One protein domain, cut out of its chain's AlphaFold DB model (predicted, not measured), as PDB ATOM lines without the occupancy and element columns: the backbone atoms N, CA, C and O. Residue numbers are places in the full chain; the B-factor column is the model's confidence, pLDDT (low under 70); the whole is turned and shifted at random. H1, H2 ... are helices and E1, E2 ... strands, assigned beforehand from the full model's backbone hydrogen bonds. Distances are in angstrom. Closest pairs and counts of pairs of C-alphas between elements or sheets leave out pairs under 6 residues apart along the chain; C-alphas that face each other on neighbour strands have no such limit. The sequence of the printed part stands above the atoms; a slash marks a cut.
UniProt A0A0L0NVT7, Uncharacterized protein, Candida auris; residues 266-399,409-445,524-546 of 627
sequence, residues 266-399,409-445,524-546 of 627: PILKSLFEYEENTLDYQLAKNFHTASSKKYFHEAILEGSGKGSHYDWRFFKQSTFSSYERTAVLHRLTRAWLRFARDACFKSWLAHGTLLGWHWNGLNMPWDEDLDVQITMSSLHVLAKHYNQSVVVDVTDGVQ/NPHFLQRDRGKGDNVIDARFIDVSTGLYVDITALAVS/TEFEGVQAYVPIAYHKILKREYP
ATOM      1  N   PRO A 266      16.687 124.455  15.657       87.31
ATOM      2  CA  PRO A 266      17.223 125.195  14.521       87.31
ATOM      3  C   PRO A 266      16.536 126.553  14.359       87.31
ATOM      4  O   PRO A 266      15.309 126.643  14.340       87.31
ATOM      5  N   ILE A 267      17.330 127.608  14.178       82.06
ATOM      6  CA  ILE A 267      16.818 128.922  13.784       82.06
ATOM      7  C   ILE A 267      16.658 128.914  12.264       82.06
ATOM      8  O   ILE A 267      17.649 128.971  11.534       82.06
ATOM      9  N   LEU A 268      15.414 128.848  11.788       77.62
ATOM     10  CA  LEU A 268      15.116 129.114  10.384       77.62
ATOM     11  C   LEU A 268      15.230 130.615  10.103       77.62
ATOM     12  O   LEU A 268      14.761 131.452  10.877       77.62
ATOM     13  N   LYS A 269      15.879 130.935   8.987       76.62
ATOM     14  CA  LYS A 269      16.036 132.294   8.467       76.62
ATOM     15  C   LYS A 269      14.767 132.759   7.752       76.62
ATOM     16  O   LYS A 269      13.852 131.970   7.513       76.62
ATOM     17  N   SER A 270      14.721 134.037   7.377       75.06
ATOM     18  CA  SER A 270      13.648 134.556   6.526       75.06
ATOM     19  C   SER A 270      13.604 133.813   5.185       75.06
ATOM     20  O   SER A 270      14.650 133.467   4.639       75.06
ATOM     21  N   LEU A 271      12.412 133.620   4.604       78.56
ATOM     22  CA  LEU A 271      12.251 132.956   3.298       78.56
ATOM     23  C   LEU A 271      13.120 133.579   2.195       78.56
ATOM     24  O   LEU A 271      13.638 132.860   1.350       78.56
ATOM     25  N   PHE A 272      13.313 134.900   2.239       78.81
ATOM     26  CA  PHE A 272      14.135 135.648   1.282       78.81
ATOM     27  C   PHE A 272      15.650 135.385   1.408       78.81
ATOM     28  O   PHE A 272      16.415 135.852   0.570       78.81
ATOM     29  N   GLU A 273      16.098 134.678   2.452       82.56
ATOM     30  CA  GLU A 273      17.502 134.290   2.656       82.56
ATOM     31  C   GLU A 273      17.829 132.891   2.104       82.56
ATOM     32  O   GLU A 273      18.995 132.491   2.133       82.56
ATOM     33  N   TYR A 274      16.832 132.146   1.615       83.19
ATOM     34  CA  TYR A 274      17.008 130.826   1.011       83.19
ATOM     35  C   TYR A 274      16.708 130.865  -0.492       83.19
ATOM     36  O   TYR A 274      15.757 131.505  -0.934       83.19
ATOM     37  N   GLU A 275      17.483 130.130  -1.290       80.75
ATOM     38  CA  GLU A 275      17.180 129.929  -2.709       80.75
ATOM     39  C   GLU A 275      15.930 129.045  -2.864       80.75
ATOM     40  O   GLU A 275      15.868 127.959  -2.281       80.75
ATOM     41  N   GLU A 276      14.954 129.465  -3.680       78.88
ATOM     42  CA  GLU A 276      13.609 128.852  -3.760       78.88
ATOM     43  C   GLU A 276      13.588 127.346  -4.090       78.88
ATOM     44  O   GLU A 276      12.633 126.639  -3.766       78.88
ATOM     45  N   ASN A 277      14.648 126.831  -4.717       76.88
ATOM     46  CA  ASN A 277      14.767 125.424  -5.105       76.88
ATOM     47  C   ASN A 277      15.475 124.545  -4.053       76.88
ATOM     48  O   ASN A 277      15.696 123.359  -4.298       76.88
ATOM     49  N   THR A 278      15.839 125.094  -2.890       84.44
ATOM     50  CA  THR A 278      16.533 124.354  -1.820       84.44
ATOM     51  C   THR A 278      15.575 123.651  -0.861       84.44
ATOM     52  O   THR A 278      14.438 124.077  -0.647       84.44
ATOM     53  N   LEU A 279      16.058 122.582  -0.219       82.25
ATOM     54  CA  LEU A 279      15.329 121.913   0.866       82.25
ATOM     55  C   LEU A 279      15.105 122.850   2.064       82.25
ATOM     56  O   LEU A 279      14.060 122.772   2.700       82.25
ATOM     57  N   ASP A 280      16.038 123.769   2.336       84.44
ATOM     58  CA  ASP A 280      15.891 124.771   3.397       84.44
ATOM     59  C   ASP A 280      14.748 125.758   3.111       84.44
ATOM     60  O   ASP A 280      13.932 126.016   3.996       84.44
ATOM     61  N   TYR A 281      14.610 126.235   1.864       85.56
ATOM     62  CA  TYR A 281      13.448 127.037   1.466       85.56
ATOM     63  C   TYR A 281      12.140 126.249   1.594       85.56
ATOM     64  O   TYR A 281      11.167 126.778   2.124       85.56
ATOM     65  N   GLN A 282      12.095 124.984   1.153       83.38
ATOM     66  CA  GLN A 282      10.887 124.156   1.298       83.38
ATOM     67  C   GLN A 282      10.502 123.957   2.770       83.38
ATOM     68  O   GLN A 282       9.327 124.065   3.119       83.38
ATOM     69  N   LEU A 283      11.486 123.706   3.636       85.06
ATOM     70  CA  LEU A 283      11.283 123.540   5.071       85.06
ATOM     71  C   LEU A 283      10.750 124.827   5.718       85.06
ATOM     72  O   LEU A 283       9.739 124.793   6.422       85.06
ATOM     73  N   ALA A 284      11.384 125.966   5.428       85.38
ATOM     74  CA  ALA A 284      10.949 127.269   5.912       85.38
ATOM     75  C   ALA A 284       9.570 127.656   5.369       85.38
ATOM     76  O   ALA A 284       8.737 128.157   6.123       85.38
ATOM     77  N   LYS A 285       9.277 127.366   4.098       85.56
ATOM     78  CA  LYS A 285       7.960 127.598   3.497       85.56
ATOM     79  C   LYS A 285       6.888 126.808   4.239       85.56
ATOM     80  O   LYS A 285       5.931 127.418   4.702       85.56
ATOM     81  N   ASN A 286       7.087 125.501   4.416       83.06
ATOM     82  CA  ASN A 286       6.145 124.633   5.124       83.06
ATOM     83  C   ASN A 286       5.864 125.133   6.551       83.06
ATOM     84  O   ASN A 286       4.706 125.169   6.959       83.06
ATOM     85  N   PHE A 287       6.902 125.568   7.275       84.56
ATOM     86  CA  PHE A 287       6.771 126.162   8.607       84.56
ATOM     87  C   PHE A 287       5.992 127.490   8.590       84.56
ATOM     88  O   PHE A 287       5.062 127.677   9.373       84.56
ATOM     89  N   HIS A 288       6.325 128.412   7.682       83.62
ATOM     90  CA  HIS A 288       5.680 129.727   7.606       83.62
ATOM     91  C   HIS A 288       4.238 129.684   7.078       83.62
ATOM     92  O   HIS A 288       3.446 130.560   7.424       83.62
ATOM     93  N   THR A 289       3.873 128.684   6.270       81.50
ATOM     94  CA  THR A 289       2.492 128.476   5.797       81.50
ATOM     95  C   THR A 289       1.663 127.558   6.703       81.50
ATOM     96  O   THR A 289       0.518 127.251   6.370       81.50
ATOM     97  N   ALA A 290       2.215 127.093   7.829       80.56
ATOM     98  CA  ALA A 290       1.555 126.149   8.723       80.56
ATOM     99  C   ALA A 290       0.287 126.751   9.365       80.56
ATOM    100  O   ALA A 290       0.325 127.796  10.019       80.56
ATOM    101  N   SER A 291      -0.856 126.081   9.198       79.81
ATOM    102  CA  SER A 291      -2.126 126.485   9.816       79.81
ATOM    103  C   SER A 291      -2.117 126.161  11.308       79.81
ATOM    104  O   SER A 291      -1.795 125.043  11.661       79.81
ATOM    105  N   SER A 292      -2.562 127.057  12.195       78.00
ATOM    106  CA  SER A 292      -2.601 126.827  13.658       78.00
ATOM    107  C   SER A 292      -3.604 125.758  14.150       78.00
ATOM    108  O   SER A 292      -4.024 125.781  15.309       78.00
ATOM    109  N   LYS A 293      -4.028 124.850  13.271       89.38
ATOM    110  CA  LYS A 293      -4.939 123.737  13.539       89.38
ATOM    111  C   LYS A 293      -4.149 122.468  13.873       89.38
ATOM    112  O   LYS A 293      -2.936 122.407  13.682       89.38
ATOM    113  N   LYS A 294      -4.859 121.445  14.347       93.12
ATOM    114  CA  LYS A 294      -4.357 120.069  14.417       93.12
ATOM    115  C   LYS A 294      -3.851 119.629  13.035       93.12
ATOM    116  O   LYS A 294      -4.489 119.958  12.033       93.12
ATOM    117  N   TYR A 295      -2.708 118.945  12.986       95.00
ATOM    118  CA  TYR A 295      -2.122 118.444  11.738       95.00
ATOM    119  C   TYR A 295      -2.404 116.959  11.497       95.00
ATOM    120  O   TYR A 295      -2.833 116.572  10.411       95.00
ATOM    121  N   PHE A 296      -2.172 116.126  12.513       96.38
ATOM    122  CA  PHE A 296      -2.439 114.693  12.452       96.38
ATOM    123  C   PHE A 296      -3.873 114.385  12.887       96.38
ATOM    124  O   PHE A 296      -4.402 115.018  13.800       96.38
ATOM    125  N   HIS A 297      -4.508 113.430  12.209       96.06
ATOM    126  CA  HIS A 297      -5.913 113.086  12.415       96.06
ATOM    127  C   HIS A 297      -6.125 111.572  12.395       96.06
ATOM    128  O   HIS A 297      -5.530 110.844  11.596       96.06
ATOM    129  N   GLU A 298      -7.016 111.117  13.267       95.25
ATOM    130  CA  GLU A 298      -7.242 109.712  13.574       95.25
ATOM    131  C   GLU A 298      -8.568 109.216  12.975       95.25
ATOM    132  O   GLU A 298      -9.523 109.974  12.780       95.25
ATOM    133  N   ALA A 299      -8.662 107.917  12.702       94.50
ATOM    134  CA  ALA A 299      -9.835 107.282  12.100       94.50
ATOM    135  C   ALA A 299     -10.981 107.017  13.103       94.50
ATOM    136  O   ALA A 299     -11.545 105.925  13.124       94.50
ATOM    137  N   ILE A 300     -11.331 108.003  13.940       92.25
ATOM    138  CA  ILE A 300     -12.269 107.855  15.069       92.25
ATOM    139  C   ILE A 300     -13.600 107.230  14.618       92.25
ATOM    140  O   ILE A 300     -14.268 107.742  13.708       92.25
ATOM    141  N   LEU A 301     -13.991 106.135  15.278       91.44
ATOM    142  CA  LEU A 301     -15.199 105.376  14.969       91.44
ATOM    143  C   LEU A 301     -16.359 105.643  15.926       91.44
ATOM    144  O   LEU A 301     -16.200 105.745  17.145       91.44
ATOM    145  N   GLU A 302     -17.560 105.671  15.353       88.50
ATOM    146  CA  GLU A 302     -18.814 105.755  16.094       88.50
ATOM    147  C   GLU A 302     -19.003 104.538  17.025       88.50
ATOM    148  O   GLU A 302     -18.578 103.417  16.729       88.50
ATOM    149  N   GLY A 303     -19.622 104.767  18.188       80.50
ATOM    150  CA  GLY A 303     -20.128 103.726  19.094       80.50
ATOM    151  C   GLY A 303     -19.100 102.814  19.779       80.50
ATOM    152  O   GLY A 303     -19.489 102.021  20.632       80.50
ATOM    153  N   SER A 304     -17.810 102.905  19.440       73.62
ATOM    154  CA  SER A 304     -16.786 101.939  19.875       73.62
ATOM    155  C   SER A 304     -15.552 102.549  20.541       73.62
ATOM    156  O   SER A 304     -14.819 101.823  21.206       73.62
ATOM    157  N   GLY A 305     -15.293 103.849  20.354       74.06
ATOM    158  CA  GLY A 305     -14.070 104.510  20.836       74.06
ATOM    159  C   GLY A 305     -12.784 104.064  20.126       74.06
ATOM    160  O   GLY A 305     -11.703 104.506  20.497       74.06
ATOM    161  N   LYS A 306     -12.894 103.196  19.112       85.06
ATOM    162  CA  LYS A 306     -11.774 102.694  18.312       85.06
ATOM    163  C   LYS A 306     -11.360 103.687  17.224       85.06
ATOM    164  O   LYS A 306     -12.084 104.633  16.913       85.06
ATOM    165  N   GLY A 307     -10.219 103.412  16.595       86.31
ATOM    166  CA  GLY A 307      -9.705 104.186  15.461       86.31
ATOM    167  C   GLY A 307      -8.746 105.314  15.849       86.31
ATOM    168  O   GLY A 307      -8.156 105.922  14.964       86.31
ATOM    169  N   SER A 308      -8.537 105.552  17.149       88.69
ATOM    170  CA  SER A 308      -7.599 106.547  17.697       88.69
ATOM    171  C   SER A 308      -6.120 106.275  17.400       88.69
ATOM    172  O   SER A 308      -5.321 107.190  17.512       88.69
ATOM    173  N   HIS A 309      -5.759 105.049  17.013       90.56
ATOM    174  CA  HIS A 309      -4.375 104.643  16.723       90.56
ATOM    175  C   HIS A 309      -4.151 104.365  15.223       90.56
ATOM    176  O   HIS A 309      -3.267 103.606  14.838       90.56
ATOM    177  N   TYR A 310      -4.991 104.950  14.358       95.06
ATOM    178  CA  TYR A 310      -4.929 104.767  12.906       95.06
ATOM    179  C   TYR A 310      -4.996 106.105  12.174       95.06
ATOM    180  O   TYR A 310      -5.908 106.900  12.406       95.06
ATOM    181  N   ASP A 311      -4.084 106.317  11.228       96.94
ATOM    182  CA  ASP A 311      -4.125 107.453  10.315       96.94
ATOM    183  C   ASP A 311      -5.379 107.389   9.431       96.94
ATOM    184  O   ASP A 311      -5.635 106.402   8.731       96.94
ATOM    185  N   TRP A 312      -6.156 108.471   9.447       95.75
ATOM    186  CA  TRP A 312      -7.452 108.550   8.773       95.75
ATOM    187  C   TRP A 312      -7.401 108.328   7.251       95.75
ATOM    188  O   TRP A 312      -8.419 107.951   6.667       95.75
ATOM    189  N   ARG A 313      -6.252 108.556   6.597       96.25
ATOM    190  CA  ARG A 313      -6.083 108.379   5.142       96.25
ATOM    191  C   ARG A 313      -5.977 106.902   4.779       96.25
ATOM    192  O   ARG A 313      -6.513 106.471   3.762       96.25
ATOM    193  N   PHE A 314      -5.270 106.141   5.612       96.12
ATOM    194  CA  PHE A 314      -4.829 104.776   5.319       96.12
ATOM    195  C   PHE A 314      -5.624 103.692   6.057       96.12
ATOM    196  O   PHE A 314      -5.512 102.519   5.700       96.12
ATOM    197  N   PHE A 315      -6.455 104.079   7.029       94.12
ATOM    198  CA  PHE A 315      -7.323 103.191   7.801       94.12
ATOM    199  C   PHE A 315      -8.086 102.166   6.943       94.12
ATOM    200  O   PHE A 315      -8.845 102.526   6.035       94.12
ATOM    201  N   LYS A 316      -7.920 100.877   7.274       89.81
ATOM    202  CA  LYS A 316      -8.627  99.765   6.614       89.81
ATOM    203  C   LYS A 316      -9.710  99.118   7.467       89.81
ATOM    204  O   LYS A 316     -10.782  98.868   6.939       89.81
ATOM    205  N   GLN A 317      -9.456  98.824   8.740       88.62
ATOM    206  CA  GLN A 317     -10.400  98.123   9.623       88.62
ATOM    207  C   GLN A 317     -10.048  98.357  11.098       88.62
ATOM    208  O   GLN A 317      -8.889  98.607  11.414       88.62
ATOM    209  N   SER A 318     -11.017  98.238  12.011       82.38
ATOM    210  CA  SER A 318     -10.800  98.402  13.465       82.38
ATOM    211  C   SER A 318     -10.701  97.095  14.258       82.38
ATOM    212  O   SER A 318     -10.610  97.094  15.493       82.38
ATOM    213  N   THR A 319     -10.770  95.958  13.568       81.38
ATOM    214  CA  THR A 319     -10.726  94.621  14.164       81.38
ATOM    215  C   THR A 319      -9.624  93.799  13.515       81.38
ATOM    216  O   THR A 319      -9.831  93.197  12.467       81.38
ATOM    217  N   PHE A 320      -8.471  93.764  14.174       83.69
ATOM    218  CA  PHE A 320      -7.390  92.819  13.908       83.69
ATOM    219  C   PHE A 320      -7.372  91.750  15.005       83.69
ATOM    220  O   PHE A 320      -7.660  92.043  16.170       83.69
ATOM    221  N   SER A 321      -7.003  90.517  14.662       85.31
ATOM    222  CA  SER A 321      -6.614  89.519  15.659       85.31
ATOM    223  C   SER A 321      -5.351  89.970  16.405       85.31
ATOM    224  O   SER A 321      -4.564  90.777  15.906       85.31
ATOM    225  N   SER A 322      -5.109  89.420  17.600       84.75
ATOM    226  CA  SER A 322      -3.869  89.698  18.344       84.75
ATOM    227  C   SER A 322      -2.613  89.273  17.564       84.75
ATOM    228  O   SER A 322      -1.592  89.959  17.623       84.75
ATOM    229  N   TYR A 323      -2.696  88.199  16.770       89.50
ATOM    230  CA  TYR A 323      -1.616  87.810  15.862       89.50
ATOM    231  C   TYR A 323      -1.464  88.824  14.722       89.50
ATOM    232  O   TYR A 323      -0.350  89.249  14.442       89.50
ATOM    233  N   GLU A 324      -2.562  89.252  14.086       90.69
ATOM    234  CA  GLU A 324      -2.493  90.216  12.983       90.69
ATOM    235  C   GLU A 324      -1.888  91.550  13.425       90.69
ATOM    236  O   GLU A 324      -0.945  92.023  12.796       90.69
ATOM    237  N   ARG A 325      -2.373  92.121  14.538       90.50
ATOM    238  CA  ARG A 325      -1.840  93.377  15.079       90.50
ATOM    239  C   ARG A 325      -0.360  93.239  15.428       90.50
ATOM    240  O   ARG A 325       0.437  94.052  14.973       90.50
ATOM    241  N   THR A 326       0.038  92.192  16.156       92.31
ATOM    242  CA  THR A 326       1.459  92.005  16.512       92.31
ATOM    243  C   THR A 326       2.346  91.702  15.302       92.31
ATOM    244  O   THR A 326       3.501  92.110  15.301       92.31
ATOM    245  N   ALA A 327       1.840  91.059  14.245       93.12
ATOM    246  CA  ALA A 327       2.583  90.861  12.997       93.12
ATOM    247  C   ALA A 327       2.782  92.174  12.216       93.12
ATOM    248  O   ALA A 327       3.877  92.411  11.699       93.12
ATOM    249  N   VAL A 328       1.769  93.050  12.174       93.88
ATOM    250  CA  VAL A 328       1.892  94.381  11.554       93.88
ATOM    251  C   VAL A 328       2.830  95.281  12.366       93.88
ATOM    252  O   VAL A 328       3.756  95.854  11.791       93.88
ATOM    253  N   LEU A 329       2.666  95.349  13.692       94.94
ATOM    254  CA  LEU A 329       3.555  96.122  14.571       94.94
ATOM    255  C   LEU A 329       5.005  95.617  14.500       94.94
ATOM    256  O   LEU A 329       5.918  96.434  14.414       94.94
ATOM    257  N   HIS A 330       5.229  94.300  14.426       94.25
ATOM    258  CA  HIS A 330       6.555  93.705  14.221       94.25
ATOM    259  C   HIS A 330       7.225  94.207  12.930       94.25
ATOM    260  O   HIS A 330       8.365  94.675  12.975       94.25
ATOM    261  N   ARG A 331       6.539  94.179  11.773       93.94
ATOM    262  CA  ARG A 331       7.139  94.689  10.520       93.94
ATOM    263  C   ARG A 331       7.313  96.211  10.509       93.94
ATOM    264  O   ARG A 331       8.328  96.686  10.006       93.94
ATOM    265  N   LEU A 332       6.375  96.957  11.095       96.25
ATOM    266  CA  LEU A 332       6.430  98.417  11.205       96.25
ATOM    267  C   LEU A 332       7.614  98.868  12.076       96.25
ATOM    268  O   LEU A 332       8.413  99.698  11.649       96.25
ATOM    269  N   THR A 333       7.773  98.240  13.245       95.94
ATOM    270  CA  THR A 333       8.911  98.429  14.159       95.94
ATOM    271  C   THR A 333      10.237  98.212  13.434       95.94
ATOM    272  O   THR A 333      11.132  99.054  13.487       95.94
ATOM    273  N   ARG A 334      10.367  97.082  12.726       95.06
ATOM    274  CA  ARG A 334      11.625  96.685  12.082       95.06
ATOM    275  C   ARG A 334      11.983  97.597  10.912       95.06
ATOM    276  O   ARG A 334      13.151  97.965  10.785       95.06
ATOM    277  N   ALA A 335      10.994  98.023  10.124       96.25
ATOM    278  CA  ALA A 335      11.182  99.001   9.057       96.25
ATOM    279  C   ALA A 335      11.624 100.371   9.601       96.25
ATOM    280  O   ALA A 335      12.589 100.940   9.089       96.25
ATOM    281  N   TRP A 336      10.991 100.874  10.672       97.81
ATOM    282  CA  TRP A 336      11.409 102.125  11.316       97.81
ATOM    283  C   TRP A 336      12.839 102.042  11.862       97.81
ATOM    284  O   TRP A 336      13.653 102.910  11.560       97.81
ATOM    285  N   LEU A 337      13.176 100.996  12.623       96.56
ATOM    286  CA  LEU A 337      14.499 100.865  13.244       96.56
ATOM    287  C   LEU A 337      15.626 100.748  12.205       96.56
ATOM    288  O   LEU A 337      16.672 101.378  12.361       96.56
ATOM    289  N   ARG A 338      15.401 100.009  11.109       94.69
ATOM    290  CA  ARG A 338      16.331  99.945   9.968       94.69
ATOM    291  C   ARG A 338      16.485 101.304   9.284       94.69
ATOM    292  O   ARG A 338      17.610 101.736   9.059       94.69
ATOM    293  N   PHE A 339      15.377 101.994   9.004       96.88
ATOM    294  CA  PHE A 339      15.405 103.320   8.385       96.88
ATOM    295  C   PHE A 339      16.124 104.356   9.262       96.88
ATOM    296  O   PHE A 339      17.003 105.062   8.777       96.88
ATOM    297  N   ALA A 340      15.803 104.418  10.557       96.44
ATOM    298  CA  ALA A 340      16.409 105.357  11.495       96.44
ATOM    299  C   ALA A 340      17.918 105.116  11.672       96.44
ATOM    300  O   ALA A 340      18.683 106.075  11.767       96.44
ATOM    301  N   ARG A 341      18.351 103.847  11.665       93.94
ATOM    302  CA  ARG A 341      19.767 103.460  11.665       93.94
ATOM    303  C   ARG A 341      20.478 103.922  10.390       93.94
ATOM    304  O   ARG A 341      21.531 104.542  10.484       93.94
ATOM    305  N   ASP A 342      19.916 103.636   9.217       92.81
ATOM    306  CA  ASP A 342      20.549 103.963   7.932       92.81
ATOM    307  C   ASP A 342      20.600 105.480   7.696       92.81
ATOM    308  O   ASP A 342      21.613 106.000   7.239       92.81
ATOM    309  N   ALA A 343      19.561 106.214   8.107       93.12
ATOM    310  CA  ALA A 343      19.538 107.678   8.122       93.12
ATOM    311  C   ALA A 343      20.343 108.309   9.285       93.12
ATOM    312  O   ALA A 343      20.324 109.531   9.451       93.12
ATOM    313  N   CYS A 344      21.048 107.496  10.084       92.81
ATOM    314  CA  CYS A 344      21.905 107.898  11.208       92.81
ATOM    315  C   CYS A 344      21.214 108.791  12.261       92.81
ATOM    316  O   CYS A 344      21.830 109.684  12.850       92.81
ATOM    317  N   PHE A 345      19.927 108.553  12.531       95.62
ATOM    318  CA  PHE A 345      19.187 109.279  13.560       95.62
ATOM    319  C   PHE A 345      19.577 108.821  14.968       95.62
ATOM    320  O   PHE A 345      19.601 107.631  15.284       95.62
ATOM    321  N   LYS A 346      19.759 109.792  15.866       97.19
ATOM    322  CA  LYS A 346      19.822 109.561  17.312       97.19
ATOM    323  C   LYS A 346      18.398 109.336  17.825       97.19
ATOM    324  O   LYS A 346      17.745 110.274  18.282       97.19
ATOM    325  N   SER A 347      17.922 108.102  17.662       97.62
ATOM    326  CA  SER A 347      16.575 107.631  18.002       97.62
ATOM    327  C   SER A 347      16.625 106.547  19.070       97.62
ATOM    328  O   SER A 347      17.499 105.687  19.027       97.62
ATOM    329  N   TRP A 348      15.646 106.534  19.974       98.25
ATOM    330  CA  TRP A 348      15.467 105.481  20.977       98.25
ATOM    331  C   TRP A 348      13.991 105.134  21.192       98.25
ATOM    332  O   TRP A 348      13.098 105.924  20.881       98.25
ATOM    333  N   LEU A 349      13.742 103.937  21.729       98.31
ATOM    334  CA  LEU A 349      12.399 103.493  22.112       98.31
ATOM    335  C   LEU A 349      11.885 104.337  23.285       98.31
ATOM    336  O   LEU A 349      12.625 104.568  24.246       98.31
ATOM    337  N   ALA A 350      10.623 104.759  23.235       97.88
ATOM    338  CA  ALA A 350       9.987 105.565  24.276       97.88
ATOM    339  C   ALA A 350       8.715 104.892  24.823       97.88
ATOM    340  O   ALA A 350       8.247 103.893  24.281       97.88
ATOM    341  N   HIS A 351       8.190 105.428  25.928       96.56
ATOM    342  CA  HIS A 351       6.839 105.165  26.441       96.56
ATOM    343  C   HIS A 351       6.426 103.674  26.444       96.56
ATOM    344  O   HIS A 351       7.073 102.871  27.129       96.56
ATOM    345  N   GLY A 352       5.362 103.292  25.722       95.00
ATOM    346  CA  GLY A 352       4.862 101.910  25.681       95.00
ATOM    347  C   GLY A 352       5.865 100.944  25.047       95.00
ATOM    348  O   GLY A 352       6.168  99.892  25.610       95.00
ATOM    349  N   THR A 353       6.491 101.354  23.946       97.44
ATOM    350  CA  THR A 353       7.487 100.561  23.213       97.44
ATOM    351  C   THR A 353       8.746 100.283  24.047       97.44
ATOM    352  O   THR A 353       9.252  99.160  24.056       97.44
ATOM    353  N   LEU A 354       9.218 101.257  24.838       97.44
ATOM    354  CA  LEU A 354      10.313 101.060  25.800       97.44
ATOM    355  C   LEU A 354       9.922 100.091  26.927       97.44
ATOM    356  O   LEU A 354      10.763  99.337  27.423       97.44
ATOM    357  N   LEU A 355       8.651 100.094  27.340       96.00
ATOM    358  CA  LEU A 355       8.141  99.142  28.323       96.00
ATOM    359  C   LEU A 355       8.038  97.723  27.737       96.00
ATOM    360  O   LEU A 355       8.375  96.771  28.439       96.00
ATOM    361  N   GLY A 356       7.652  97.579  26.466       95.31
ATOM    362  CA  GLY A 356       7.693  96.309  25.728       95.31
ATOM    363  C   GLY A 356       9.096  95.722  25.648       95.31
ATOM    364  O   GLY A 356       9.327  94.580  26.061       95.31
ATOM    365  N   TRP A 357      10.064  96.553  25.257       95.44
ATOM    366  CA  TRP A 357      11.477  96.181  25.279       95.44
ATOM    367  C   TRP A 357      11.917  95.678  26.659       95.44
ATOM    368  O   TRP A 357      12.517  94.609  26.760       95.44
ATOM    369  N   HIS A 358      11.557  96.395  27.728       94.44
ATOM    370  CA  HIS A 358      11.934  96.029  29.093       94.44
ATOM    371  C   HIS A 358      11.395  94.657  29.538       94.44
ATOM    372  O   HIS A 358      12.049  93.994  30.344       94.44
ATOM    373  N   TRP A 359      10.227  94.231  29.043       94.00
ATOM    374  CA  TRP A 359       9.630  92.947  29.414       94.00
ATOM    375  C   TRP A 359      10.252  91.756  28.687       94.00
ATOM    376  O   TRP A 359      10.541  90.753  29.337       94.00
ATOM    377  N   ASN A 360      10.411  91.826  27.362       92.25
ATOM    378  CA  ASN A 360      10.952  90.714  26.568       92.25
ATOM    379  C   ASN A 360      11.455  91.096  25.159       92.25
ATOM    380  O   ASN A 360      11.608  90.210  24.314       92.25
ATOM    381  N   GLY A 361      11.695  92.379  24.877       92.38
ATOM    382  CA  GLY A 361      12.200  92.800  23.566       92.38
ATOM    383  C   GLY A 361      11.156  92.789  22.443       92.38
ATOM    384  O   GLY A 361      11.544  92.893  21.281       92.38
ATOM    385  N   LEU A 362       9.860  92.663  22.759       93.69
ATOM    386  CA  LEU A 362       8.754  92.650  21.791       93.69
ATOM    387  C   LEU A 362       7.727  93.749  22.091       93.69
ATOM    388  O   LEU A 362       7.647  94.262  23.208       93.69
ATOM    389  N   ASN A 363       6.889  94.061  21.106       94.19
ATOM    390  CA  ASN A 363       5.697  94.879  21.316       94.19
ATOM    391  C   ASN A 363       4.708  94.191  22.268       94.19
ATOM    392  O   ASN A 363       4.521  92.969  22.215       94.19
ATOM    393  N   MET A 364       4.040  94.961  23.134       92.38
ATOM    394  CA  MET A 364       3.071  94.378  24.063       92.38
ATOM    395  C   MET A 364       1.817  93.942  23.284       92.38
ATOM    396  O   MET A 364       1.360  94.674  22.406       92.38
ATOM    397  N   PRO A 365       1.187  92.790  23.590       90.75
ATOM    398  CA  PRO A 365       0.099  92.260  22.755       90.75
ATOM    399  C   PRO A 365      -1.162  93.133  22.650       90.75
ATOM    400  O   PRO A 365      -2.027  92.867  21.807       90.75
ATOM    401  N   TRP A 366      -1.302  94.129  23.527       89.50
ATOM    402  CA  TRP A 366      -2.419  95.072  23.592       89.50
ATOM    403  C   TRP A 366      -2.092  96.476  23.076       89.50
ATOM    404  O   TRP A 366      -3.036  97.246  22.918       89.50
ATOM    405  N   ASP A 367      -0.821  96.804  22.824       87.88
ATOM    406  CA  ASP A 367      -0.451  98.119  22.293       87.88
ATOM    407  C   ASP A 367      -1.027  98.275  20.873       87.88
ATOM    408  O   ASP A 367      -1.177  97.293  20.130       87.88
ATOM    409  N   GLU A 368      -1.415  99.502  20.521       84.56
ATOM    410  CA  GLU A 368      -2.043  99.823  19.231       84.56
ATOM    411  C   GLU A 368      -1.202 100.781  18.373       84.56
ATOM    412  O   GLU A 368      -1.465 100.909  17.183       84.56
ATOM    413  N   ASP A 369      -0.164 101.384  18.942       84.88
ATOM    414  CA  ASP A 369       0.797 102.294  18.324       84.88
ATOM    415  C   ASP A 369       2.233 101.992  18.799       84.88
ATOM    416  O   ASP A 369       2.480 101.043  19.549       84.88
ATOM    417  N   LEU A 370       3.203 102.752  18.283       95.44
ATOM    418  CA  LEU A 370       4.620 102.644  18.626       95.44
ATOM    419  C   LEU A 370       5.181 104.033  18.927       95.44
ATOM    420  O   LEU A 370       4.994 104.952  18.134       95.44
ATOM    421  N   ASP A 371       5.924 104.165  20.020       97.62
ATOM    422  CA  ASP A 371       6.499 105.422  20.491       97.62
ATOM    423  C   ASP A 371       8.022 105.427  20.345       97.62
ATOM    424  O   ASP A 371       8.734 104.591  20.918       97.62
ATOM    425  N   VAL A 372       8.553 106.444  19.665       98.62
ATOM    426  CA  VAL A 372       9.991 106.735  19.680       98.62
ATOM    427  C   VAL A 372      10.274 108.200  19.955       98.62
ATOM    428  O   VAL A 372       9.518 109.109  19.598       98.62
ATOM    429  N   GLN A 373      11.428 108.426  20.569       98.69
ATOM    430  CA  GLN A 373      11.978 109.754  20.761       98.69
ATOM    431  C   GLN A 373      13.272 109.908  19.970       98.69
ATOM    432  O   GLN A 373      14.059 108.968  19.837       98.69
ATOM    433  N   ILE A 374      13.477 111.112  19.437       98.62
ATOM    434  CA  ILE A 374      14.665 111.480  18.666       98.62
ATOM    435  C   ILE A 374      15.252 112.812  19.143       98.62
ATOM    436  O   ILE A 374      14.604 113.608  19.829       98.62
ATOM    437  N   THR A 375      16.493 113.096  18.760       98.38
ATOM    438  CA  THR A 375      17.063 114.435  18.955       98.38
ATOM    439  C   THR A 375      16.440 115.463  18.007       98.38
ATOM    440  O   THR A 375      16.038 115.138  16.886       98.38
ATOM    441  N   MET A 376      16.414 116.734  18.415       97.81
ATOM    442  CA  MET A 376      15.981 117.845  17.558       97.81
ATOM    443  C   MET A 376      16.826 117.954  16.272       97.81
ATOM    444  O   MET A 376      16.290 118.265  15.207       97.81
ATOM    445  N   SER A 377      18.124 117.633  16.348       96.75
ATOM    446  CA  SER A 377      19.020 117.513  15.189       96.75
ATOM    447  C   SER A 377      18.550 116.436  14.204       96.75
ATOM    448  O   SER A 377      18.435 116.714  13.011       96.75
ATOM    449  N   SER A 378      18.190 115.246  14.695       97.50
ATOM    450  CA  SER A 378      17.680 114.146  13.867       97.50
ATOM    451  C   SER A 378      16.330 114.495  13.234       97.50
ATOM    452  O   SER A 378      16.129 114.265  12.045       97.50
ATOM    453  N   LEU A 379      15.427 115.128  13.992       98.06
ATOM    454  CA  LEU A 379      14.135 115.589  13.475       98.06
ATOM    455  C   LEU A 379      14.295 116.645  12.376       98.06
ATOM    456  O   LEU A 379      13.554 116.634  11.398       98.06
ATOM    457  N   HIS A 380      15.274 117.542  12.502       95.62
ATOM    458  CA  HIS A 380      15.571 118.520  11.458       95.62
ATOM    459  C   HIS A 380      16.037 117.842  10.158       95.62
ATOM    460  O   HIS A 380      15.567 118.212   9.082       95.62
ATOM    461  N   VAL A 381      16.888 116.811  10.246       95.06
ATOM    462  CA  VAL A 381      17.296 116.004   9.080       95.06
ATOM    463  C   VAL A 381      16.096 115.260   8.481       95.06
ATOM    464  O   VAL A 381      15.882 115.343   7.272       95.06
ATOM    465  N   LEU A 382      15.262 114.618   9.309       97.25
ATOM    466  CA  LEU A 382      14.015 113.959   8.891       97.25
ATOM    467  C   LEU A 382      13.095 114.922   8.119       97.25
ATOM    468  O   LEU A 382      12.671 114.623   7.002       97.25
ATOM    469  N   ALA A 383      12.844 116.108   8.677       95.94
ATOM    470  CA  ALA A 383      11.995 117.141   8.087       95.94
ATOM    471  C   ALA A 383      12.538 117.678   6.754       95.94
ATOM    472  O   ALA A 383      11.769 117.908   5.818       95.94
ATOM    473  N   LYS A 384      13.860 117.876   6.670       92.56
ATOM    474  CA  LYS A 384      14.542 118.471   5.515       92.56
ATOM    475  C   LYS A 384      14.721 117.490   4.354       92.56
ATOM    476  O   LYS A 384      14.494 117.876   3.211       92.56
ATOM    477  N   HIS A 385      15.129 116.253   4.638       93.94
ATOM    478  CA  HIS A 385      15.557 115.284   3.620       93.94
ATOM    479  C   HIS A 385      14.523 114.195   3.315       93.94
ATOM    480  O   HIS A 385      14.525 113.675   2.204       93.94
ATOM    481  N   TYR A 386      13.633 113.863   4.260       96.56
ATOM    482  CA  TYR A 386      12.786 112.669   4.157       96.56
ATOM    483  C   TYR A 386      11.276 112.911   4.303       96.56
ATOM    484  O   TYR A 386      10.502 112.001   4.013       96.56
ATOM    485  N   ASN A 387      10.816 114.108   4.684       96.62
ATOM    486  CA  ASN A 387       9.382 114.417   4.748       96.62
ATOM    487  C   ASN A 387       8.686 114.197   3.386       96.62
ATOM    488  O   ASN A 387       9.155 114.694   2.358       96.62
ATOM    489  N   GLN A 388       7.553 113.489   3.401       95.81
ATOM    490  CA  GLN A 388       6.835 112.973   2.232       95.81
ATOM    491  C   GLN A 388       7.646 111.957   1.405       95.81
ATOM    492  O   GLN A 388       7.513 111.911   0.185       95.81
ATOM    493  N   SER A 389       8.493 111.135   2.031       97.56
ATOM    494  CA  SER A 389       9.096 109.959   1.374       97.56
ATOM    495  C   SER A 389       8.308 108.694   1.694       97.56
ATOM    496  O   SER A 389       7.760 108.565   2.788       97.56
ATOM    497  N   VAL A 390       8.311 107.734   0.772       98.19
ATOM    498  CA  VAL A 390       7.837 106.369   1.031       98.19
ATOM    499  C   VAL A 390       9.031 105.449   1.258       98.19
ATOM    500  O   VAL A 390       9.931 105.388   0.430       98.19
ATOM    501  N   VAL A 391       9.036 104.707   2.358       98.31
ATOM    502  CA  VAL A 391      10.046 103.691   2.663       98.31
ATOM    503  C   VAL A 391       9.513 102.306   2.298       98.31
ATOM    504  O   VAL A 391       8.345 102.006   2.544       98.31
ATOM    505  N   VAL A 392      10.360 101.459   1.716       97.31
ATOM    506  CA  VAL A 392      10.064 100.057   1.382       97.31
ATOM    507  C   VAL A 392      11.176  99.181   1.937       97.31
ATOM    508  O   VAL A 392      12.337  99.359   1.576       97.31
ATOM    509  N   ASP A 393      10.841  98.219   2.792       94.00
ATOM    510  CA  ASP A 393      11.832  97.314   3.379       94.00
ATOM    511  C   ASP A 393      11.984  96.025   2.549       94.00
ATOM    512  O   ASP A 393      11.045  95.229   2.441       94.00
ATOM    513  N   VAL A 394      13.170  95.816   1.963       92.94
ATOM    514  CA  VAL A 394      13.552  94.585   1.238       92.94
ATOM    515  C   VAL A 394      14.705  93.830   1.922       92.94
ATOM    516  O   VAL A 394      15.375  92.994   1.305       92.94
ATOM    517  N   THR A 395      14.926  94.101   3.213       87.25
ATOM    518  CA  THR A 395      15.974  93.485   4.049       87.25
ATOM    519  C   THR A 395      15.594  92.080   4.533       87.25
ATOM    520  O   THR A 395      16.464  91.261   4.820       87.25
ATOM    521  N   ASP A 396      14.297  91.778   4.656       80.19
ATOM    522  CA  ASP A 396      13.824  90.489   5.172       80.19
ATOM    523  C   ASP A 396      13.805  89.363   4.127       80.19
ATOM    524  O   ASP A 396      13.571  89.572   2.937       80.19
ATOM    525  N   GLY A 397      14.001  88.125   4.599       72.31
ATOM    526  CA  GLY A 397      14.080  86.930   3.746       72.31
ATOM    527  C   GLY A 397      12.783  86.572   3.006       72.31
ATOM    528  O   GLY A 397      12.833  85.867   1.997       72.31
ATOM    529  N   VAL A 398      11.636  87.075   3.476       76.12
ATOM    530  CA  VAL A 398      10.363  87.072   2.742       76.12
ATOM    531  C   VAL A 398       9.929  88.523   2.570       76.12
ATOM    532  O   VAL A 398       9.494  89.167   3.521       76.12
ATOM    533  N   GLN A 399      10.065  89.039   1.351       82.38
ATOM    534  CA  GLN A 399       9.793  90.441   1.050       82.38
ATOM    535  C   GLN A 399       8.301  90.651   0.781       82.38
ATOM    536  O   GLN A 399       7.712  90.024  -0.102       82.38
ATOM    537  N   ASN A 409       5.146 116.874  10.880       96.25
ATOM    538  CA  ASN A 409       4.279 117.960  11.308       96.25
ATOM    539  C   ASN A 409       4.947 119.319  11.026       96.25
ATOM    540  O   ASN A 409       6.031 119.582  11.550       96.25
ATOM    541  N   PRO A 410       4.333 120.241  10.262       93.06
ATOM    542  CA  PRO A 410       4.931 121.546   9.984       93.06
ATOM    543  C   PRO A 410       5.125 122.405  11.252       93.06
ATOM    544  O   PRO A 410       5.926 123.337  11.240       93.06
ATOM    545  N   HIS A 411       4.482 122.055  12.373       92.19
ATOM    546  CA  HIS A 411       4.664 122.679  13.690       92.19
ATOM    547  C   HIS A 411       5.847 122.116  14.494       92.19
ATOM    548  O   HIS A 411       5.971 122.398  15.687       92.19
ATOM    549  N   PHE A 412       6.729 121.310  13.901       93.44
ATOM    550  CA  PHE A 412       7.805 120.639  14.640       93.44
ATOM    551  C   PHE A 412       8.828 121.588  15.304       93.44
ATOM    552  O   PHE A 412       9.459 121.226  16.294       93.44
ATOM    553  N   LEU A 413       8.972 122.831  14.831       91.88
ATOM    554  CA  LEU A 413       9.830 123.842  15.476       91.88
ATOM    555  C   LEU A 413       9.136 124.607  16.617       91.88
ATOM    556  O   LEU A 413       9.813 125.219  17.441       91.88
ATOM    557  N   GLN A 414       7.803 124.558  16.706       91.12
ATOM    558  CA  GLN A 414       7.053 125.101  17.843       91.12
ATOM    559  C   GLN A 414       7.133 124.080  18.980       91.12
ATOM    560  O   GLN A 414       6.451 123.059  18.932       91.12
ATOM    561  N   ARG A 415       8.022 124.305  19.957       93.25
ATOM    562  CA  ARG A 415       8.307 123.326  21.027       93.25
ATOM    563  C   ARG A 415       7.376 123.399  22.234       93.25
ATOM    564  O   ARG A 415       7.385 122.456  23.014       93.25
ATOM    565  N   ASP A 416       6.603 124.471  22.365       90.19
ATOM    566  CA  ASP A 416       5.637 124.636  23.452       90.19
ATOM    567  C   ASP A 416       4.387 123.772  23.196       90.19
ATOM    568  O   ASP A 416       3.911 123.675  22.059       90.19
ATOM    569  N   ARG A 417       3.812 123.174  24.244       91.19
ATOM    570  CA  ARG A 417       2.658 122.251  24.152       91.19
ATOM    571  C   ARG A 417       1.413 122.864  23.498       91.19
ATOM    572  O   ARG A 417       0.622 122.173  22.843       91.19
ATOM    573  N   GLY A 418       1.184 124.156  23.731       88.38
ATOM    574  CA  GLY A 418      -0.018 124.864  23.290       88.38
ATOM    575  C   GLY A 418      -1.306 124.189  23.783       88.38
ATOM    576  O   GLY A 418      -1.477 123.938  24.974       88.38
ATOM    577  N   LYS A 419      -2.229 123.890  22.859       87.94
ATOM    578  CA  LYS A 419      -3.502 123.203  23.159       87.94
ATOM    579  C   LYS A 419      -3.397 121.673  23.239       87.94
ATOM    580  O   LYS A 419      -4.361 121.035  23.643       87.94
ATOM    581  N   GLY A 420      -2.256 121.089  22.868       89.62
ATOM    582  CA  GLY A 420      -2.091 119.638  22.722       89.62
ATOM    583  C   GLY A 420      -2.356 119.094  21.309       89.62
ATOM    584  O   GLY A 420      -2.066 117.932  21.055       89.62
ATOM    585  N   ASP A 421      -2.832 119.920  20.371       91.19
ATOM    586  CA  ASP A 421      -3.208 119.492  19.009       91.19
ATOM    587  C   ASP A 421      -2.017 119.023  18.141       91.19
ATOM    588  O   ASP A 421      -2.200 118.285  17.177       91.19
ATOM    589  N   ASN A 422      -0.791 119.461  18.451       94.00
ATOM    590  CA  ASN A 422       0.409 119.230  17.632       94.00
ATOM    591  C   ASN A 422       1.597 118.700  18.460       94.00
ATOM    592  O   ASN A 422       2.743 119.110  18.248       94.00
ATOM    593  N   VAL A 423       1.315 117.810  19.424       95.62
ATOM    594  CA  VAL A 423       2.340 117.206  20.301       95.62
ATOM    595  C   VAL A 423       3.271 116.229  19.576       95.62
ATOM    596  O   VAL A 423       4.454 116.170  19.908       95.62
ATOM    597  N   ILE A 424       2.762 115.521  18.565       97.44
ATOM    598  CA  ILE A 424       3.545 114.616  17.715       97.44
ATOM    599  C   ILE A 424       4.277 115.420  16.637       97.44
ATOM    600  O   ILE A 424       3.685 116.277  15.969       97.44
ATOM    601  N   ASP A 425       5.569 115.138  16.468       98.19
ATOM    602  CA  ASP A 425       6.448 115.847  15.537       98.19
ATOM    603  C   ASP A 425       6.502 115.197  14.153       98.19
ATOM    604  O   ASP A 425       6.573 115.904  13.148       98.19
ATOM    605  N   ALA A 426       6.444 113.869  14.080       98.62
ATOM    606  CA  ALA A 426       6.350 113.129  12.828       98.62
ATOM    607  C   ALA A 426       5.656 111.776  13.035       98.62
ATOM    608  O   ALA A 426       5.584 111.278  14.156       98.62
ATOM    609  N   ARG A 427       5.189 111.171  11.942       98.69
ATOM    610  CA  ARG A 427       4.696 109.794  11.897       98.69
ATOM    611  C   ARG A 427       5.422 108.983  10.830       98.69
ATOM    612  O   ARG A 427       5.719 109.489   9.747       98.69
ATOM    613  N   PHE A 428       5.659 107.708  11.129       98.75
ATOM    614  CA  PHE A 428       6.076 106.689  10.163       98.75
ATOM    615  C   PHE A 428       4.911 105.711   9.975       98.75
ATOM    616  O   PHE A 428       4.641 104.899  10.855       98.75
ATOM    617  N   ILE A 429       4.166 105.851   8.876       98.50
ATOM    618  CA  ILE A 429       2.804 105.309   8.734       98.50
ATOM    619  C   ILE A 429       2.789 104.112   7.784       98.50
ATOM    620  O   ILE A 429       3.093 104.273   6.604       98.50
ATOM    621  N   ASP A 430       2.358 102.938   8.248       97.44
ATOM    622  CA  ASP A 430       2.051 101.793   7.385       97.44
ATOM    623  C   ASP A 430       0.817 102.089   6.524       97.44
ATOM    624  O   ASP A 430      -0.328 101.972   6.971       97.44
ATOM    625  N   VAL A 431       1.036 102.419   5.250       96.62
ATOM    626  CA  VAL A 431      -0.047 102.822   4.334       96.62
ATOM    627  C   VAL A 431      -1.043 101.688   4.050       96.62
ATOM    628  O   VAL A 431      -2.134 101.922   3.525       96.62
ATOM    629  N   SER A 432      -0.680 100.451   4.402       94.06
ATOM    630  CA  SER A 432      -1.514  99.262   4.210       94.06
ATOM    631  C   SER A 432      -2.558  99.060   5.312       94.06
ATOM    632  O   SER A 432      -3.520  98.334   5.079       94.06
ATOM    633  N   THR A 433      -2.398  99.679   6.489       94.00
ATOM    634  CA  THR A 433      -3.330  99.522   7.626       94.00
ATOM    635  C   THR A 433      -3.759 100.841   8.263       94.00
ATOM    636  O   THR A 433      -4.874 100.923   8.782       94.00
ATOM    637  N   GLY A 434      -2.901 101.862   8.214       95.56
ATOM    638  CA  GLY A 434      -3.031 103.112   8.956       95.56
ATOM    639  C   GLY A 434      -2.329 103.121  10.314       95.56
ATOM    640  O   GLY A 434      -2.273 104.186  10.916       95.56
ATOM    641  N   LEU A 435      -1.769 102.000  10.786       96.06
ATOM    642  CA  LEU A 435      -0.933 101.982  11.995       96.06
ATOM    643  C   LEU A 435       0.363 102.779  11.772       96.06
ATOM    644  O   LEU A 435       0.877 102.838  10.653       96.06
ATOM    645  N   TYR A 436       0.905 103.387  12.825       97.69
ATOM    646  CA  TYR A 436       2.075 104.262  12.724       97.69
ATOM    647  C   TYR A 436       3.011 104.175  13.934       97.69
ATOM    648  O   TYR A 436       2.627 103.736  15.016       97.69
ATOM    649  N   VAL A 437       4.251 104.626  13.728       98.62
ATOM    650  CA  VAL A 437       5.143 105.060  14.808       98.62
ATOM    651  C   VAL A 437       4.937 106.556  15.019       98.62
ATOM    652  O   VAL A 437       5.118 107.326  14.071       98.62
ATOM    653  N   ASP A 438       4.579 106.961  16.236       98.38
ATOM    654  CA  ASP A 438       4.591 108.352  16.680       98.38
ATOM    655  C   ASP A 438       6.021 108.742  17.088       98.38
ATOM    656  O   ASP A 438       6.685 108.095  17.902       98.38
ATOM    657  N   ILE A 439       6.521 109.815  16.471       98.81
ATOM    658  CA  ILE A 439       7.889 110.305  16.631       98.81
ATOM    659  C   ILE A 439       7.824 111.667  17.320       98.81
ATOM    660  O   ILE A 439       7.204 112.610  16.817       98.81
ATOM    661  N   THR A 440       8.509 111.797  18.456       98.50
ATOM    662  CA  THR A 440       8.632 113.067  19.188       98.50
ATOM    663  C   THR A 440      10.095 113.467  19.359       98.50
ATOM    664  O   THR A 440      10.947 112.637  19.666       98.50
ATOM    665  N   ALA A 441      10.426 114.745  19.165       98.38
ATOM    666  CA  ALA A 441      11.767 115.233  19.488       98.38
ATOM    667  C   ALA A 441      11.861 115.772  20.913       98.38
ATOM    668  O   ALA A 441      10.926 116.389  21.434       98.38
ATOM    669  N   LEU A 442      13.045 115.635  21.506       98.44
ATOM    670  CA  LEU A 442      13.414 116.405  22.687       98.44
ATOM    671  C   LEU A 442      14.095 117.720  22.287       98.44
ATOM    672  O   LEU A 442      14.970 117.743  21.421       98.44
ATOM    673  N   ALA A 443      13.709 118.809  22.945       97.25
ATOM    674  CA  ALA A 443      14.341 120.126  22.854       97.25
ATOM    675  C   ALA A 443      14.111 120.903  24.161       97.25
ATOM    676  O   ALA A 443      13.370 120.443  25.025       97.25
ATOM    677  N   VAL A 444      14.700 122.088  24.327       94.50
ATOM    678  CA  VAL A 444      14.304 123.000  25.419       94.50
ATOM    679  C   VAL A 444      13.059 123.789  24.980       94.50
ATOM    680  O   VAL A 444      13.115 124.483  23.965       94.50
ATOM    681  N   SER A 445      11.951 123.688  25.720       92.81
ATOM    682  CA  SER A 445      10.710 124.471  25.508       92.81
ATOM    683  C   SER A 445      10.510 125.542  26.592       92.81
ATOM    684  O   SER A 445      11.263 125.586  27.568       92.81
ATOM    685  N   THR A 524      20.912  97.837  21.704       91.38
ATOM    686  CA  THR A 524      20.130  96.671  22.127       91.38
ATOM    687  C   THR A 524      19.377  96.078  20.929       91.38
ATOM    688  O   THR A 524      19.588  96.507  19.793       91.38
ATOM    689  N   GLU A 525      18.500  95.101  21.152       91.06
ATOM    690  CA  GLU A 525      17.604  94.548  20.133       91.06
ATOM    691  C   GLU A 525      16.137  94.712  20.545       91.06
ATOM    692  O   GLU A 525      15.788  94.611  21.723       91.06
ATOM    693  N   PHE A 526      15.277  94.960  19.558       93.56
ATOM    694  CA  PHE A 526      13.825  95.008  19.706       93.56
ATOM    695  C   PHE A 526      13.175  94.453  18.436       93.56
ATOM    696  O   PHE A 526      13.591  94.792  17.328       93.56
ATOM    697  N   GLU A 527      12.212  93.539  18.580       92.50
ATOM    698  CA  GLU A 527      11.632  92.761  17.471       92.50
ATOM    699  C   GLU A 527      12.700  92.078  16.574       92.50
ATOM    700  O   GLU A 527      12.519  91.887  15.366       92.50
ATOM    701  N   GLY A 528      13.848  91.709  17.157       89.25
ATOM    702  CA  GLY A 528      14.958  91.054  16.453       89.25
ATOM    703  C   GLY A 528      15.721  91.946  15.471       89.25
ATOM    704  O   GLY A 528      16.298  91.436  14.507       89.25
ATOM    705  N   VAL A 529      15.697  93.269  15.657       89.69
ATOM    706  CA  VAL A 529      16.604  94.201  14.971       89.69
ATOM    707  C   VAL A 529      17.245  95.163  15.968       89.69
ATOM    708  O   VAL A 529      16.721  95.386  17.058       89.69
ATOM    709  N   GLN A 530      18.382  95.741  15.581       91.25
ATOM    710  CA  GLN A 530      19.109  96.705  16.400       91.25
ATOM    711  C   GLN A 530      18.230  97.916  16.752       91.25
ATOM    712  O   GLN A 530      17.643  98.550  15.876       91.25
ATOM    713  N   ALA A 531      18.199  98.248  18.037       94.12
ATOM    714  CA  ALA A 531      17.500  99.384  18.619       94.12
ATOM    715  C   ALA A 531      18.413 100.110  19.621       94.12
ATOM    716  O   ALA A 531      19.519  99.655  19.923       94.12
ATOM    717  N   TYR A 532      17.930 101.227  20.163       95.81
ATOM    718  CA  TYR A 532      18.584 101.941  21.257       95.81
ATOM    719  C   TYR A 532      17.575 102.299  22.344       95.81
ATOM    720  O   TYR A 532      16.405 102.572  22.059       95.81
ATOM    721  N   VAL A 533      18.047 102.339  23.587       96.69
ATOM    722  CA  VAL A 533      17.273 102.780  24.756       96.69
ATOM    723  C   VAL A 533      18.083 103.763  25.606       96.69
ATOM    724  O   VAL A 533      19.315 103.683  25.602       96.69
ATOM    725  N   PRO A 534      17.439 104.674  26.360       97.44
ATOM    726  CA  PRO A 534      18.153 105.591  27.242       97.44
ATOM    727  C   PRO A 534      18.880 104.854  28.372       97.44
ATOM    728  O   PRO A 534      18.331 103.932  28.970       97.44
ATOM    729  N   ILE A 535      20.067 105.313  28.758       96.31
ATOM    730  CA  ILE A 535      20.877 104.722  29.832       96.31
ATOM    731  C   ILE A 535      20.147 104.718  31.183       96.31
ATOM    732  O   ILE A 535      20.313 103.801  31.986       96.31
ATOM    733  N   ALA A 536      19.262 105.695  31.410       97.06
ATOM    734  CA  ALA A 536      18.404 105.765  32.588       97.06
ATOM    735  C   ALA A 536      16.999 105.157  32.374       97.06
ATOM    736  O   ALA A 536      16.071 105.524  33.105       97.06
ATOM    737  N   TYR A 537      16.819 104.227  31.421       96.25
ATOM    738  CA  TYR A 537      15.521 103.619  31.070       96.25
ATOM    739  C   TYR A 537      14.686 103.212  32.292       96.25
ATOM    740  O   TYR A 537      13.495 103.498  32.342       96.25
ATOM    741  N   HIS A 538      15.291 102.615  33.326       94.88
ATOM    742  CA  HIS A 538      14.556 102.182  34.519       94.88
ATOM    743  C   HIS A 538      13.981 103.357  35.331       94.88
ATOM    744  O   HIS A 538      12.866 103.268  35.847       94.88
ATOM    745  N   LYS A 539      14.711 104.479  35.429       95.19
ATOM    746  CA  LYS A 539      14.237 105.708  36.090       95.19
ATOM    747  C   LYS A 539      13.109 106.348  35.280       95.19
ATOM    748  O   LYS A 539      12.094 106.727  35.862       95.19
ATOM    749  N   ILE A 540      13.269 106.417  33.957       97.12
ATOM    750  CA  ILE A 540      12.267 106.947  33.021       97.12
ATOM    751  C   ILE A 540      10.981 106.112  33.092       97.12
ATOM    752  O   ILE A 540       9.918 106.651  33.393       97.12
ATOM    753  N   LEU A 541      11.078 104.785  32.957       96.44
ATOM    754  CA  LEU A 541       9.935 103.878  33.066       96.44
ATOM    755  C   LEU A 541       9.274 103.923  34.453       96.44
ATOM    756  O   LEU A 541       8.050 103.895  34.517       96.44
ATOM    757  N   LYS A 542      10.021 104.051  35.566       94.50
ATOM    758  CA  LYS A 542       9.408 104.242  36.903       94.50
ATOM    759  C   LYS A 542       8.654 105.581  36.990       94.50
ATOM    760  O   LYS A 542       7.588 105.624  37.599       94.50
ATOM    761  N   ARG A 543       9.178 106.655  36.382       95.19
ATOM    762  CA  ARG A 543       8.558 107.995  36.327       95.19
ATOM    763  C   ARG A 543       7.288 108.012  35.464       95.19
ATOM    764  O   ARG A 543       6.315 108.687  35.804       95.19
ATOM    765  N   GLU A 544       7.276 107.274  34.358       94.56
ATOM    766  CA  GLU A 544       6.139 107.217  33.433       94.56
ATOM    767  C   GLU A 544       5.076 106.201  33.870       94.56
ATOM    768  O   GLU A 544       3.892 106.552  33.940       94.56
ATOM    769  N   TYR A 545       5.516 105.000  34.258       93.75
ATOM    770  CA  TYR A 545       4.714 103.843  34.653       93.75
ATOM    771  C   TYR A 545       5.201 103.275  36.009       93.75
ATOM    772  O   TYR A 545       5.858 102.232  36.044       93.75
ATOM    773  N   PRO A 546       4.827 103.862  37.167       91.12
ATOM    774  CA  PRO A 546       5.340 103.461  38.491       91.12
ATOM    775  C   PRO A 546       5.158 101.984  38.887       91.12
ATOM    776  O   PRO A 546       5.791 101.510  39.832       91.12
TER     777      PRO A 546
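Overview. This is residues 266 to 399, 409 to 445 and 524 to 546 of the 627 residues of an uncharacterized protein of Candida auris (UniProt A0A0L0NVT7). A strongly twisted sheet of four strands, E1, E2, E5 and E4, has helices H2 and H4 over one face, two layers, with H3 beside the strands. The hairpin E6 and E7 adjoins E1, H5 packs on H3, and H1 packs on H4, with residues 289 to 321 forming a long unnamed stretch from H1 to H2. The 194 printed residues run H1 H2 E1 H3 E2 H4 E3 E4 E5 E6 E7 H5; the larger sheet is mixed, order E1 E2 E5 E4. The class is mixed, helices and strands, though just 95 of the 194 residues are in named elements. The whole is compact, with a radius of gyration of the C-alphas of 17.4 A and spans of 52 by 42 by 39 A.

Arrangement. In the sheet, E2, residues 370 to 375, is parallel to E5, residues 436 to 442, at 30 degrees, with N 438 and O 370 2.8 A apart, within hydrogen-bond range. E4, residues 426 to 430, forms an antiparallel hairpin with E5, with N 437 and O 428 at 2.9 A. Edge strand E1, residues 347 to 349, is antiparallel to E2, with N 348 and O 373 at 2.9 A. H2, residues 322 to 342, is on the sheet at a height of 8.1 A, over E5 and slantwise to it at 37 degrees on the local plane; its closest C-alphas to E5 are Leu 332 and Tyr 436, 7.4 A. H4, residues 376 to 386, is on the same face at a height of 10.0 A, over E5 and along it at 14 degrees on the local plane. H3, residues 351 to 360, is on the sheet but at the sheet's level, only just, at a height of 3.7 A. H5, residues 537 to 544, touches H3 at a steep tilt of 49 degrees, opposite ways, the closest C-alphas being Leu 355 and Leu 541, 6.9 A. H1, residues 279 to 288, touches H4 and stands only just about perpendicular to it, at 72 degrees; the closest C-alphas are Leu 279 and Lys 384, 5.8 A. E6, residues 524 to 526, and E7, residues 529 to 534, form an antiparallel hairpin, with N 531 and O 524 at 2.8 A; the closest C-alphas of E7 and E1 are Tyr 532 and Trp 348, 4.7 A. E3, residues 389 to 393, pairs with no named strand and is near E4. In H1, H2, H3, H4 and H5 every O i to N i+4 pair is within hydrogen-bond range.

Along the chain. H1 begins at C-alpha 279 (15.329, 121.913, 0.866). H2 is 30.1 A long, E5 19.4 A and E2 17.1 A. H5 ends at C-alpha 544 (6.139, 107.217, 33.433).

Size, cuts and confidence. The two farthest C-alphas, Phe 272 and Ser 321, are 52.6 A apart. Residues 400 to 408 and 446 to 523 are not printed, with gaps of 29.9 A and 29.5 A. The link from H1 to H2 is long; no printed residue is under 70 in pLDDT.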